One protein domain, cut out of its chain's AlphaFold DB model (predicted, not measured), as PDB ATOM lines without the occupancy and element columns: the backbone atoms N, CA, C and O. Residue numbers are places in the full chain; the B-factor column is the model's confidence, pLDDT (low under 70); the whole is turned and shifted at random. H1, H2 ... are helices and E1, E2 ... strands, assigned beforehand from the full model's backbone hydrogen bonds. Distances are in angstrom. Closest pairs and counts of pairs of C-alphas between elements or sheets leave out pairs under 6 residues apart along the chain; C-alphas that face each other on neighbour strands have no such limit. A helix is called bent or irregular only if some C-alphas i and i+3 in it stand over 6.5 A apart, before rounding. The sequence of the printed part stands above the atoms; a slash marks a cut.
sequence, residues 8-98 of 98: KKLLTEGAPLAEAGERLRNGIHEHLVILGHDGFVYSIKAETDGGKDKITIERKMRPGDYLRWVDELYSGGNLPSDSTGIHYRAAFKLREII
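This is residues 8 to 98 of the 98 residues of an uncharacterized protein of Blastocatellia bacterium (UniProt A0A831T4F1). A twisted sheet of four strands is covered on one face by a helical hairpin: H3 runs along E1 and E2, and H2 stands up from the sheet over E4. A short first helix, H1, only grazes the sheet. The printed part has 91 residues with three named helices and four named strands, in the order H1 E1 E2 E3 E4 H2 H3, and the sheet, E1 E2 E3 E4 from edge to edge, is antiparallel throughout. The class is mixed, helices and strands, in two layers, with H2 and H3 on one face of the sheet. The whole is compact, with a radius of gyration of the C-alphas of 13.6 A, and only just flat, spanning 39 by 31 by 17 A.

Find C-alpha 8 at (-22.320, 40.960, 40.889), where H1 begins; it runs to residue 13. E1, residues 15 to 24, is 26.7 A long and bends by 57 degrees at residue 18. E2, residues 27 to 35, and E3, residues 41 to 49, are each 25.8 A long. E4, residues 52 to 61, covers 27.0 A and ends at C-alpha 61 at (-8.576, 54.237, 41.121). H2, residues 63 to 74, is 16.9 A long. H3, residues 82 to 97, is 23.8 A long and ends at C-alpha 97 at (-1.103, 42.294, 33.771); it is irregular, but only just, with C-alphas 83 and 86 6.6 A apart.

Begin with the meander E1 E2 E3 E4, each strand the antiparallel neighbour and hairpin partner of the one before. Look for N 20 and O 31 at 2.9 A between E1 and E2, N 30 and O 46 at 2.8 A between E2 and E3, and N 47 and O 54 at 2.8 A between E3 and E4. H3 is on the sheet at a height of 8.3 A, at 12 degrees to E1 on the local plane; its closest C-alphas to E1 are those of Leu 17 and Ala 90, 4.6 A apart. H2 is on the same face, at a height of 10.8 A. H2 and H3 touch, closest at the C-alphas of Leu 67 and Ala 91, 5.9 A, with a steep tilt of 40 degrees, opposite ways; H3 does so with residues 87 to 94 alone. H1 grazes the sheet with its residues 10 to 13 and is apart from H2 and H3. In H1 and H2 every O i to N i+4 pair is within hydrogen-bond range; in H3, 9 of 12 are.

The C-alphas farthest apart, those of Gly 51 and Gly 76, are 40.5 A apart. The printed part has no cut and no long link; the link from H2 to H3 is short, and the others are tight. The mean pLDDT of the printed part is 80.5, and it falls under 70 at residues 8 to 13, 23 to 26 and 76 to 84.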
ATOM      1  N   LYS A   8     -22.505  42.303  41.444       50.06
ATOM      2  CA  LYS A   8     -22.320  40.960  40.889       50.06
ATOM      3  C   LYS A   8     -21.478  41.015  39.626       50.06
ATOM      4  O   LYS A   8     -20.571  40.204  39.497       50.06
ATOM      5  N   LYS A   9     -21.709  41.999  38.759       53.94
ATOM      6  CA  LYS A   9     -20.975  42.186  37.505       53.94
ATOM      7  C   LYS A   9     -19.500  42.534  37.741       53.94
ATOM      8  O   LYS A   9     -18.621  41.933  37.140       53.94
ATOM      9  N   LEU A  10     -19.219  43.414  38.705       55.97
ATOM     10  CA  LEU A  10     -17.846  43.749  39.116       55.97
ATOM     11  C   LEU A  10     -17.063  42.531  39.642       55.97
ATOM     12  O   LEU A  10     -15.896  42.363  39.300       55.97
ATOM     13  N   LEU A  11     -17.716  41.688  40.452       55.31
ATOM     14  CA  LEU A  11     -17.112  40.502  41.073       55.31
ATOM     15  C   LEU A  11     -17.010  39.290  40.133       55.31
ATOM     16  O   LEU A  11     -16.132  38.460  40.334       55.31
ATOM     17  N   THR A  12     -17.901  39.159  39.143       56.16
ATOM     18  CA  THR A  12     -17.879  38.027  38.189       56.16
ATOM     19  C   THR A  12     -17.107  38.311  36.909       56.16
ATOM     20  O   THR A  12     -16.700  37.358  36.252       56.16
ATOM     21  N   GLU A  13     -16.881  39.578  36.560       63.69
ATOM     22  CA  GLU A  13     -16.176  39.932  35.328       63.69
ATOM     23  C   GLU A  13     -14.741  40.449  35.604       63.69
ATOM     24  O   GLU A  13     -13.843  40.226  34.808       63.69
ATOM     25  N   GLY A  14     -14.443  41.082  36.743       70.81
ATOM     26  CA  GLY A  14     -13.093  41.613  37.001       70.81
ATOM     27  C   GLY A  14     -12.002  40.555  37.255       70.81
ATOM     28  O   GLY A  14     -12.267  39.464  37.758       70.81
ATOM     29  N   ALA A  15     -10.741  40.900  36.973       83.31
ATOM     30  CA  ALA A  15      -9.589  40.054  37.291       83.31
ATOM     31  C   ALA A  15      -9.181  40.233  38.771       83.31
ATOM     32  O   ALA A  15      -8.785  41.339  39.162       83.31
ATOM     33  N   PRO A  16      -9.246  39.183  39.616       86.19
ATOM     34  CA  PRO A  16      -8.880  39.297  41.025       86.19
ATOM     35  C   PRO A  16      -7.369  39.515  41.172       86.19
ATOM     36  O   PRO A  16      -6.557  38.707  40.706       86.19
ATOM     37  N   LEU A  17      -6.988  40.603  41.843       88.50
ATOM     38  CA  LEU A  17      -5.594  40.977  42.080       88.50
ATOM     39  C   LEU A  17      -5.070  40.409  43.406       88.50
ATOM     40  O   LEU A  17      -3.993  39.821  43.436       88.50
ATOM     41  N   ALA A  18      -5.826  40.547  44.494       88.12
ATOM     42  CA  ALA A  18      -5.501  39.921  45.774       88.12
ATOM     43  C   ALA A  18      -6.726  39.850  46.685       88.12
ATOM     44  O   ALA A  18      -7.593  40.715  46.614       88.12
ATOM     45  N   GLU A  19      -6.733  38.878  47.589       85.75
ATOM     46  CA  GLU A  19      -7.741  38.718  48.637       85.75
ATOM     47  C   GLU A  19      -7.072  38.557  50.012       85.75
ATOM     48  O   GLU A  19      -5.904  38.155  50.126       85.75
ATOM     49  N   ALA A  20      -7.789  38.942  51.061       82.94
ATOM     50  CA  ALA A  20      -7.442  38.704  52.456       82.94
ATOM     51  C   ALA A  20      -8.736  38.595  53.264       82.94
ATOM     52  O   ALA A  20      -9.639  39.400  53.064       82.94
ATOM     53  N   GLY A  21      -8.831  37.635  54.181       76.88
ATOM     54  CA  GLY A  21     -10.037  37.435  54.977       76.88
ATOM     55  C   GLY A  21      -9.734  37.103  56.429       76.88
ATOM     56  O   GLY A  21      -8.782  36.383  56.722       76.88
ATOM     57  N   GLU A  22     -10.573  37.601  57.332       75.31
ATOM     58  CA  GLU A  22     -10.571  37.270  58.752       75.31
ATOM     59  C   GLU A  22     -11.969  36.859  59.213       75.31
ATOM     60  O   GLU A  22     -12.992  37.406  58.794       75.31
ATOM     61  N   ARG A  23     -12.023  35.891  60.131       64.56
ATOM     62  CA  ARG A  23     -13.267  35.494  60.788       64.56
ATOM     63  C   ARG A  23     -13.359  36.208  62.130       64.56
ATOM     64  O   ARG A  23     -12.644  35.868  63.068       64.56
ATOM     65  N   LEU A  24     -14.240  37.199  62.219       64.62
ATOM     66  CA  LEU A  24     -14.478  37.981  63.428       64.62
ATOM     67  C   LEU A  24     -15.695  37.440  64.191       64.62
ATOM     68  O   LEU A  24     -16.527  36.706  63.658       64.62
ATOM     69  N   ARG A  25     -15.829  37.832  65.464       64.19
ATOM     70  CA  ARG A  25     -16.913  37.374  66.361       64.19
ATOM     71  C   ARG A  25     -18.327  37.656  65.818       64.19
ATOM     72  O   ARG A  25     -19.257  36.953  66.196       64.19
ATOM     73  N   ASN A  26     -18.458  38.639  64.923       62.59
ATOM     74  CA  ASN A  26     -19.719  39.110  64.341       62.59
ATOM     75  C   ASN A  26     -19.842  38.824  62.831       62.59
ATOM     76  O   ASN A  26     -20.732  39.372  62.193       62.59
ATOM     77  N   GLY A  27     -18.941  38.037  62.227       71.62
ATOM     78  CA  GLY A  27     -19.013  37.805  60.784       71.62
ATOM     79  C   GLY A  27     -17.719  37.400  60.092       71.62
ATOM     80  O   GLY A  27     -16.654  37.336  60.703       71.62
ATOM     81  N   ILE A  28     -17.824  37.140  58.789       72.94
ATOM     82  CA  ILE A  28     -16.661  37.006  57.902       72.94
ATOM     83  C   ILE A  28     -16.345  38.382  57.330       72.94
ATOM     84  O   ILE A  28     -17.245  39.092  56.874       72.94
ATOM     85  N   HIS A  29     -15.071  38.744  57.391       75.44
ATOM     86  CA  HIS A  29     -14.555  40.004  56.916       75.44
ATOM     87  C   HIS A  29     -13.543  39.762  55.803       75.44
ATOM     88  O   HIS A  29     -12.482  39.213  56.070       75.44
ATOM     89  N   GLU A  30     -13.850  40.152  54.570       79.62
ATOM     90  CA  GLU A  30     -12.969  39.939  53.419       79.62
ATOM     91  C   GLU A  30     -12.620  41.269  52.760       79.62
ATOM     92  O   GLU A  30     -13.486  42.072  52.429       79.62
ATOM     93  N   HIS A  31     -11.334  41.492  52.547       86.56
ATOM     94  CA  HIS A  31     -10.817  42.523  51.670       86.56
ATOM     95  C   HIS A  31     -10.433  41.882  50.338       86.56
ATOM     96  O   HIS A  31      -9.762  40.850  50.291       86.56
ATOM     97  N   LEU A  32     -10.838  42.510  49.243       87.81
ATOM     98  CA  LEU A  32     -10.602  42.041  47.886       87.81
ATOM     99  C   LEU A  32     -10.178  43.219  47.013       87.81
ATOM    100  O   LEU A  32     -10.801  44.278  47.033       87.81
ATOM    101  N   VAL A  33      -9.127  43.029  46.223       90.88
ATOM    102  CA  VAL A  33      -8.681  43.993  45.218       90.88
ATOM    103  C   VAL A  33      -8.869  43.388  43.832       90.88
ATOM    104  O   VAL A  33      -8.417  42.272  43.580       90.88
ATOM    105  N   ILE A  34      -9.523  44.115  42.926       91.62
ATOM    106  CA  ILE A  34      -9.902  43.627  41.589       91.62
ATOM    107  C   ILE A  34      -9.551  44.673  40.534       91.62
ATOM    108  O   ILE A  34      -9.784  45.861  40.750       91.62
ATOM    109  N   LEU A  35      -9.052  44.235  39.378       91.44
ATOM    110  CA  LEU A  35      -9.030  45.038  38.158       91.44
ATOM    111  C   LEU A  35     -10.348  44.828  37.399       91.44
ATOM    112  O   LEU A  35     -10.589  43.756  36.846       91.44
ATOM    113  N   GLY A  36     -11.218  45.834  37.401       87.88
ATOM    114  CA  GLY A  36     -12.479  45.806  36.665       87.88
ATOM    115  C   GLY A  36     -12.273  45.944  35.155       87.88
ATOM    116  O   GLY A  36     -11.299  46.541  34.696       87.88
ATOM    117  N   HIS A  37     -13.226  45.443  34.366       84.44
ATOM    118  CA  HIS A  37     -13.218  45.582  32.901       84.44
ATOM    119  C   HIS A  37     -13.289  47.025  32.405       84.44
ATOM    120  O   HIS A  37     -12.890  47.308  31.279       84.44
ATOM    121  N   ASP A  38     -13.782  47.942  33.235       85.56
ATOM    122  CA  ASP A  38     -13.761  49.374  32.948       85.56
ATOM    123  C   ASP A  38     -12.353  49.984  33.079       85.56
ATOM    124  O   ASP A  38     -12.183  51.189  32.902       85.56
ATOM    125  N   GLY A  39     -11.342  49.161  33.377       87.19
ATOM    126  CA  GLY A  39      -9.948  49.564  33.481       87.19
ATOM    127  C   GLY A  39      -9.617  50.248  34.803       87.19
ATOM    128  O   GLY A  39      -8.614  50.950  34.872       87.19
ATOM    129  N   PHE A  40     -10.443  50.079  35.840       91.69
ATOM    130  CA  PHE A  40     -10.198  50.615  37.180       91.69
ATOM    131  C   PHE A  40      -9.849  49.513  38.178       91.69
ATOM    132  O   PHE A  40     -10.352  48.396  38.108       91.69
ATOM    133  N   VAL A  41      -9.014  49.855  39.155       92.88
ATOM    134  CA  VAL A  41      -8.714  49.014  40.313       92.88
ATOM    135  C   VAL A  41      -9.676  49.359  41.442       92.88
ATOM    136  O   VAL A  41      -9.817  50.527  41.816       92.88
ATOM    137  N   TYR A  42     -10.307  48.335  42.002       91.12
ATOM    138  CA  TYR A  42     -11.265  48.431  43.094       91.12
ATOM    139  C   TYR A  42     -10.695  47.792  44.350       91.12
ATOM    140  O   TYR A  42     -10.251  46.652  44.291       91.12
ATOM    141  N   SER A  43     -10.755  48.501  45.478       90.62
ATOM    142  CA  SER A  43     -10.608  47.914  46.814       90.62
ATOM    143  C   SER A  43     -11.989  47.717  47.403       90.62
ATOM    144  O   SER A  43     -12.759  48.675  47.511       90.62
ATOM    145  N   ILE A  44     -12.302  46.486  47.762       87.69
ATOM    146  CA  ILE A  44     -13.621  46.054  48.186       87.69
ATOM    147  C   ILE A  44     -13.498  45.435  49.569       87.69
ATOM    148  O   ILE A  44     -12.619  44.618  49.816       87.69
ATOM    149  N   LYS A  45     -14.422  45.808  50.445       86.00
ATOM    150  CA  LYS A  45     -14.589  45.254  51.779       86.00
ATOM    151  C   LYS A  45     -15.938  44.552  51.853       86.00
ATOM    152  O   LYS A  45     -16.973  45.180  51.614       86.00
ATOM    153  N   ALA A  46     -15.928  43.262  52.144       83.38
ATOM    154  CA  ALA A  46     -17.096  42.419  52.308       83.38
ATOM    155  C   ALA A  46     -17.251  42.011  53.775       83.38
ATOM    156  O   ALA A  46     -16.318  41.561  54.428       83.38
ATOM    157  N   GLU A  47     -18.454  42.200  54.294       84.56
ATOM    158  CA  GLU A  47     -18.852  41.892  55.659       84.56
ATOM    159  C   GLU A  47     -20.069  40.979  55.593       84.56
ATOM    160  O   GLU A  47     -21.111  41.371  55.068       84.56
ATOM    161  N   THR A  48     -19.942  39.768  56.124       78.88
ATOM    162  CA  THR A  48     -21.067  38.843  56.273       78.88
ATOM    163  C   THR A  48     -21.519  38.850  57.722       78.88
ATOM    164  O   THR A  48     -20.841  38.262  58.559       78.88
ATOM    165  N   ASP A  49     -22.661  39.468  58.018       77.88
ATOM    166  CA  ASP A  49     -23.278  39.444  59.352       77.88
ATOM    167  C   ASP A  49     -24.666  38.795  59.273       77.88
ATOM    168  O   ASP A  49     -25.506  39.179  58.455       77.88
ATOM    169  N   GLY A  50     -24.895  37.753  60.077       71.31
ATOM    170  CA  GLY A  50     -26.182  37.050  60.137       71.31
ATOM    171  C   GLY A  50     -26.703  36.514  58.793       71.31
ATOM    172  O   GLY A  50     -27.916  36.419  58.610       71.31
ATOM    173  N   GLY A  51     -25.817  36.204  57.838       72.12
ATOM    174  CA  GLY A  51     -26.176  35.737  56.491       72.12
ATOM    175  C   GLY A  51     -26.524  36.846  55.489       72.12
ATOM    176  O   GLY A  51     -27.054  36.550  54.419       72.12
ATOM    177  N   LYS A  52     -26.260  38.116  55.822       75.44
ATOM    178  CA  LYS A  52     -26.366  39.246  54.891       75.44
ATOM    179  C   LYS A  52     -24.980  39.759  54.518       75.44
ATOM    180  O   LYS A  52     -24.237  40.220  55.381       75.44
ATOM    181  N   ASP A  53     -24.698  39.764  53.219       76.69
ATOM    182  CA  ASP A  53     -23.437  40.268  52.678       76.69
ATOM    183  C   ASP A  53     -23.527  41.772  52.423       76.69
ATOM    184  O   ASP A  53     -24.098  42.238  51.427       76.69
ATOM    185  N   LYS A  54     -22.901  42.558  53.291       82.25
ATOM    186  CA  LYS A  54     -22.645  43.970  53.040       82.25
ATOM    187  C   LYS A  54     -21.323  44.095  52.298       82.25
ATOM    188  O   LYS A  54     -20.295  43.631  52.766       82.25
ATOM    189  N   ILE A  55     -21.337  44.734  51.132       79.31
ATOM    190  CA  ILE A  55     -20.105  45.013  50.384       79.31
ATOM    191  C   ILE A  55     -19.971  46.508  50.179       79.31
ATOM    192  O   ILE A  55     -20.927  47.184  49.803       79.31
ATOM    193  N   THR A  56     -18.767  46.993  50.434       84.06
ATOM    194  CA  THR A  56     -18.391  48.397  50.379       84.06
ATOM    195  C   THR A  56     -17.203  48.530  49.440       84.06
ATOM    196  O   THR A  56     -16.215  47.818  49.588       84.06
ATOM    197  N   ILE A  57     -17.287  49.438  48.470       87.75
ATOM    198  CA  ILE A  57     -16.122  49.834  47.676       87.75
ATOM    199  C   ILE A  57     -15.383  50.886  48.494       87.75
ATOM    200  O   ILE A  57     -15.876  51.997  48.669       87.75
ATOM    201  N   GLU A  58     -14.215  50.530  49.017       87.38
ATOM    202  CA  GLU A  58     -13.376  51.455  49.776       87.38
ATOM    203  C   GLU A  58     -12.646  52.422  48.846       87.38
ATOM    204  O   GLU A  58     -12.453  53.589  49.186       87.38
ATOM    205  N   ARG A  59     -12.230  51.943  47.664       89.50
ATOM    206  CA  ARG A  59     -11.501  52.743  46.671       89.50
ATOM    207  C   ARG A  59     -11.810  52.295  45.244       89.50
ATOM    208  O   ARG A  59     -11.952  51.103  44.989       89.50
ATOM    209  N   LYS A  60     -11.824  53.259  44.321       92.62
ATOM    210  CA  LYS A  60     -11.809  53.071  42.863       92.62
ATOM    211  C   LYS A  60     -10.743  54.001  42.284       92.62
ATOM    212  O   LYS A  60     -10.860  55.213  42.437       92.62
ATOM    213  N   MET A  61      -9.703  53.456  41.657       93.94
ATOM    214  CA  MET A  61      -8.576  54.237  41.121       93.94
ATOM    215  C   MET A  61      -8.142  53.719  39.754       93.94
ATOM    216  O   MET A  61      -8.350  52.550  39.433       93.94
ATOM    217  N   ARG A  62      -7.542  54.579  38.925       94.88
ATOM    218  CA  ARG A  62      -6.880  54.108  37.701       94.88
ATOM    219  C   ARG A  62      -5.657  53.256  38.080       94.88
ATOM    220  O   ARG A  62      -5.047  53.547  39.108       94.88
ATOM    221  N   PRO A  63      -5.244  52.272  37.261       94.31
ATOM    222  CA  PRO A  63      -4.131  51.381  37.578       94.31
ATOM    223  C   PRO A  63      -2.842  52.122  37.946       94.31
ATOM    224  O   PRO A  63      -2.251  51.840  38.981       94.31
ATOM    225  N   GLY A  64      -2.451  53.134  37.164       94.56
ATOM    226  CA  GLY A  64      -1.248  53.926  37.449       94.56
ATOM    227  C   GLY A  64      -1.326  54.726  38.755       94.56
ATOM    228  O   GLY A  64      -0.338  54.808  39.480       94.56
ATOM    229  N   ASP A  65      -2.498  55.274  39.087       95.56
ATOM    230  CA  ASP A  65      -2.704  56.007  40.343       95.56
ATOM    231  C   ASP A  65      -2.735  55.055  41.543       95.56
ATOM    232  O   ASP A  65      -2.187  55.372  42.595       95.56
ATOM    233  N   TYR A  66      -3.315  53.865  41.365       94.19
ATOM    234  CA  TYR A  66      -3.289  52.804  42.363       94.19
ATOM    235  C   TYR A  66      -1.852  52.359  42.661       94.19
ATOM    236  O   TYR A  66      -1.471  52.297  43.826       94.19
ATOM    237  N   LEU A  67      -1.038  52.098  41.632       93.12
ATOM    238  CA  LEU A  67       0.364  51.710  41.811       93.12
ATOM    239  C   LEU A  67       1.174  52.803  42.509       93.12
ATOM    240  O   LEU A  67       1.886  52.497  43.460       93.12
ATOM    241  N   ARG A  68       1.010  54.069  42.102       92.75
ATOM    242  CA  ARG A  68       1.684  55.201  42.755       92.75
ATOM    243  C   ARG A  68       1.302  55.312  44.228       92.75
ATOM    244  O   ARG A  68       2.180  55.441  45.070       92.75
ATOM    245  N   TRP A  69       0.010  55.212  44.538       91.38
ATOM    246  CA  TRP A  69      -0.477  55.231  45.916       91.38
ATOM    247  C   TRP A  69       0.108  54.082  46.744       91.38
ATOM    248  O   TRP A  69       0.528  54.294  47.880       91.38
ATOM    249  N   VAL A  70       0.173  52.873  46.178       89.69
ATOM    250  CA  VAL A  70       0.817  51.737  46.845       89.69
ATOM    251  C   VAL A  70       2.302  52.012  47.077       89.69
ATOM    252  O   VAL A  70       2.788  51.774  48.176       89.69
ATOM    253  N   ASP A  71       3.022  52.559  46.103       88.56
ATOM    254  CA  ASP A  71       4.446  52.867  46.259       88.56
ATOM    255  C   ASP A  71       4.692  53.931  47.341       88.56
ATOM    256  O   ASP A  71       5.601  53.778  48.155       88.56
ATOM    257  N   GLU A  72       3.836  54.952  47.427       87.81
ATOM    258  CA  GLU A  72       3.868  55.975  48.482       87.81
ATOM    259  C   GLU A  72       3.583  55.404  49.879       87.81
ATOM    260  O   GLU A  72       4.170  55.855  50.864       87.81
ATOM    261  N   LEU A  73       2.726  54.381  49.995       82.56
ATOM    262  CA  LEU A  73       2.495  53.695  51.273       82.56
ATOM    263  C   LEU A  73       3.763  53.012  51.808       82.56
ATOM    264  O   LEU A  73       3.905  52.858  53.022       82.56
ATOM    265  N   TYR A  74       4.680  52.616  50.919       74.62
ATOM    266  CA  TYR A  74       5.867  51.825  51.255       74.62
ATOM    267  C   TYR A  74       7.196  52.574  51.098       74.62
ATOM    268  O   TYR A  74       8.236  52.068  51.522       74.62
ATOM    269  N   SER A  75       7.190  53.801  50.568       71.88
ATOM    270  CA  SER A  75       8.404  54.578  50.278       71.88
ATOM    271  C   SER A  75       9.198  55.025  51.518       71.88
ATOM    272  O   SER A  75      10.275  55.596  51.381       71.88
ATOM    273  N   GLY A  76       8.698  54.764  52.731       65.69
ATOM    274  CA  GLY A  76       9.330  55.143  54.003       65.69
ATOM    275  C   GLY A  76      10.072  54.028  54.750       65.69
ATOM    276  O   GLY A  76      10.428  54.234  55.905       65.69
ATOM    277  N   GLY A  77      10.257  52.837  54.164       61.53
ATOM    278  CA  GLY A  77      10.864  51.691  54.868       61.53
ATOM    279  C   GLY A  77       9.945  51.029  55.906       61.53
ATOM    280  O   GLY A  77      10.381  50.157  56.657       61.53
ATOM    281  N   ASN A  78       8.667  51.414  55.936       58.69
ATOM    282  CA  ASN A  78       7.650  50.745  56.735       58.69
ATOM    283  C   ASN A  78       7.273  49.420  56.067       58.69
ATOM    284  O   ASN A  78       6.802  49.396  54.929       58.69
ATOM    285  N   LEU A  79       7.484  48.314  56.781       58.34
ATOM    286  CA  LEU A  79       6.997  47.001  56.365       58.34
ATOM    287  C   LEU A  79       5.457  47.002  56.323       58.34
ATOM    288  O   LEU A  79       4.828  47.694  57.129       58.34
ATOM    289  N   PRO A  80       4.829  46.231  55.417       60.97
ATOM    290  CA  PRO A  80       3.378  46.115  55.384       60.97
ATOM    291  C   PRO A  80       2.842  45.600  56.721       60.97
ATOM    292  O   PRO A  80       3.224  44.519  57.158       60.97
ATOM    293  N   SER A  81       1.917  46.336  57.342       62.69
ATOM    294  CA  SER A  81       0.973  45.717  58.276       62.69
ATOM    295  C   SER A  81       0.062  44.757  57.509       62.69
ATOM    296  O   SER A  81      -0.145  44.933  56.302       62.69
ATOM    297  N   ASP A  82      -0.524  43.773  58.193       59.22
ATOM    298  CA  ASP A  82      -1.418  42.780  57.572       59.22
ATOM    299  C   ASP A  82      -2.552  43.426  56.755       59.22
ATOM    300  O   ASP A  82      -2.884  42.957  55.665       59.22
ATOM    301  N   SER A  83      -3.065  44.573  57.215       59.41
ATOM    302  CA  SER A  83      -4.083  45.372  56.522       59.41
ATOM    303  C   SER A  83      -3.615  45.971  55.189       59.41
ATOM    304  O   SER A  83      -4.401  46.084  54.252       59.41
ATOM    305  N   THR A  84      -2.339  46.341  55.069       65.31
ATOM    306  CA  THR A  84      -1.779  46.958  53.854       65.31
ATOM    307  C   THR A  84      -1.195  45.899  52.919       65.31
ATOM    308  O   THR A  84      -1.151  46.097  51.707       65.31
ATOM    309  N   GLY A  85      -0.803  44.733  53.447       81.62
ATOM    310  CA  GLY A  85      -0.191  43.642  52.682       81.62
ATOM    311  C   GLY A  85      -1.025  43.160  51.488       81.62
ATOM    312  O   GLY A  85      -0.455  42.774  50.466       81.62
ATOM    313  N   ILE A  86      -2.359  43.245  51.557       87.44
ATOM    314  CA  ILE A  86      -3.224  42.939  50.408       87.44
ATOM    315  C   ILE A  86      -2.969  43.887  49.228       87.44
ATOM    316  O   ILE A  86      -2.891  43.437  48.085       87.44
ATOM    317  N   HIS A  87      -2.769  45.180  49.491       89.81
ATOM    318  CA  HIS A  87      -2.548  46.178  48.450       89.81
ATOM    319  C   HIS A  87      -1.195  46.012  47.775       89.81
ATOM    320  O   HIS A  87      -1.107  46.165  46.557       89.81
ATOM    321  N   TYR A  88      -0.177  45.626  48.545       88.94
ATOM    322  CA  TYR A  88       1.128  45.259  48.010       88.94
ATOM    323  C   TYR A  88       1.038  44.055  47.062       88.94
ATOM    324  O   TYR A  88       1.482  44.140  45.917       88.94
ATOM    325  N   ARG A  89       0.399  42.957  47.498       89.31
ATOM    326  CA  ARG A  89       0.187  41.764  46.655       89.31
ATOM    327  C   ARG A  89      -0.610  42.100  45.395       89.31
ATOM    328  O   ARG A  89      -0.243  41.676  44.302       89.31
ATOM    329  N   ALA A  90      -1.659  42.908  45.536       92.00
ATOM    330  CA  ALA A  90      -2.464  43.348  44.407       92.00
ATOM    331  C   ALA A  90      -1.667  44.208  43.420       92.00
ATOM    332  O   ALA A  90      -1.804  44.027  42.215       92.00
ATOM    333  N   ALA A  91      -0.824  45.126  43.906       92.25
ATOM    334  CA  ALA A  91       0.030  45.955  43.059       92.25
ATOM    335  C   ALA A  91       1.100  45.134  42.336       92.25
ATOM    336  O   ALA A  91       1.388  45.410  41.176       92.25
ATOM    337  N   PHE A  92       1.671  44.123  42.996       91.06
ATOM    338  CA  PHE A  92       2.577  43.175  42.351       91.06
ATOM    339  C   PHE A  92       1.884  42.483  41.172       91.06
ATOM    340  O   PHE A  92       2.345  42.606  40.045       91.06
ATOM    341  N   LYS A  93       0.716  41.872  41.407       91.94
ATOM    342  CA  LYS A  93      -0.035  41.171  40.357       91.94
ATOM    343  C   LYS A  93      -0.530  42.103  39.251       91.94
ATOM    344  O   LYS A  93      -0.532  41.737  38.084       91.94
ATOM    345  N   LEU A  94      -0.928  43.330  39.593       92.94
ATOM    346  CA  LEU A  94      -1.356  44.325  38.611       92.94
ATOM    347  C   LEU A  94      -0.233  44.678  37.629       92.94
ATOM    348  O   LEU A  94      -0.513  44.826  36.445       92.94
ATOM    349  N   ARG A  95       1.018  44.768  38.098       92.50
ATOM    350  CA  ARG A  95       2.199  45.018  37.251       92.50
ATOM    351  C   ARG A  95       2.525  43.870  36.295       92.50
ATOM    352  O   ARG A  95       3.242  44.096  35.336       92.50
ATOM    353  N   GLU A  96       2.034  42.660  36.558       90.50
ATOM    354  CA  GLU A  96       2.190  41.521  35.643       90.50
ATOM    355  C   GLU A  96       1.135  41.517  34.524       90.50
ATOM    356  O   GLU A  96       1.294  40.809  33.533       90.50
ATOM    357  N   ILE A  97       0.043  42.271  34.692       85.31
ATOM    358  CA  ILE A  97      -1.103  42.294  33.771       85.31
ATOM    359  C   ILE A  97      -1.022  43.461  32.775       85.31
ATOM    360  O   ILE A  97      -1.519  43.331  31.655       85.31
ATOM    361  N   ILE A  98      -0.458  44.599  33.192       81.56
ATOM    362  CA  ILE A  98      -0.335  45.829  32.386       81.56
ATOM    363  C   ILE A  98       1.035  45.942  31.721       81.56
ATOM    364  O   ILE A  98       1.080  46.557  30.633       81.56
TER     365      ILE A  98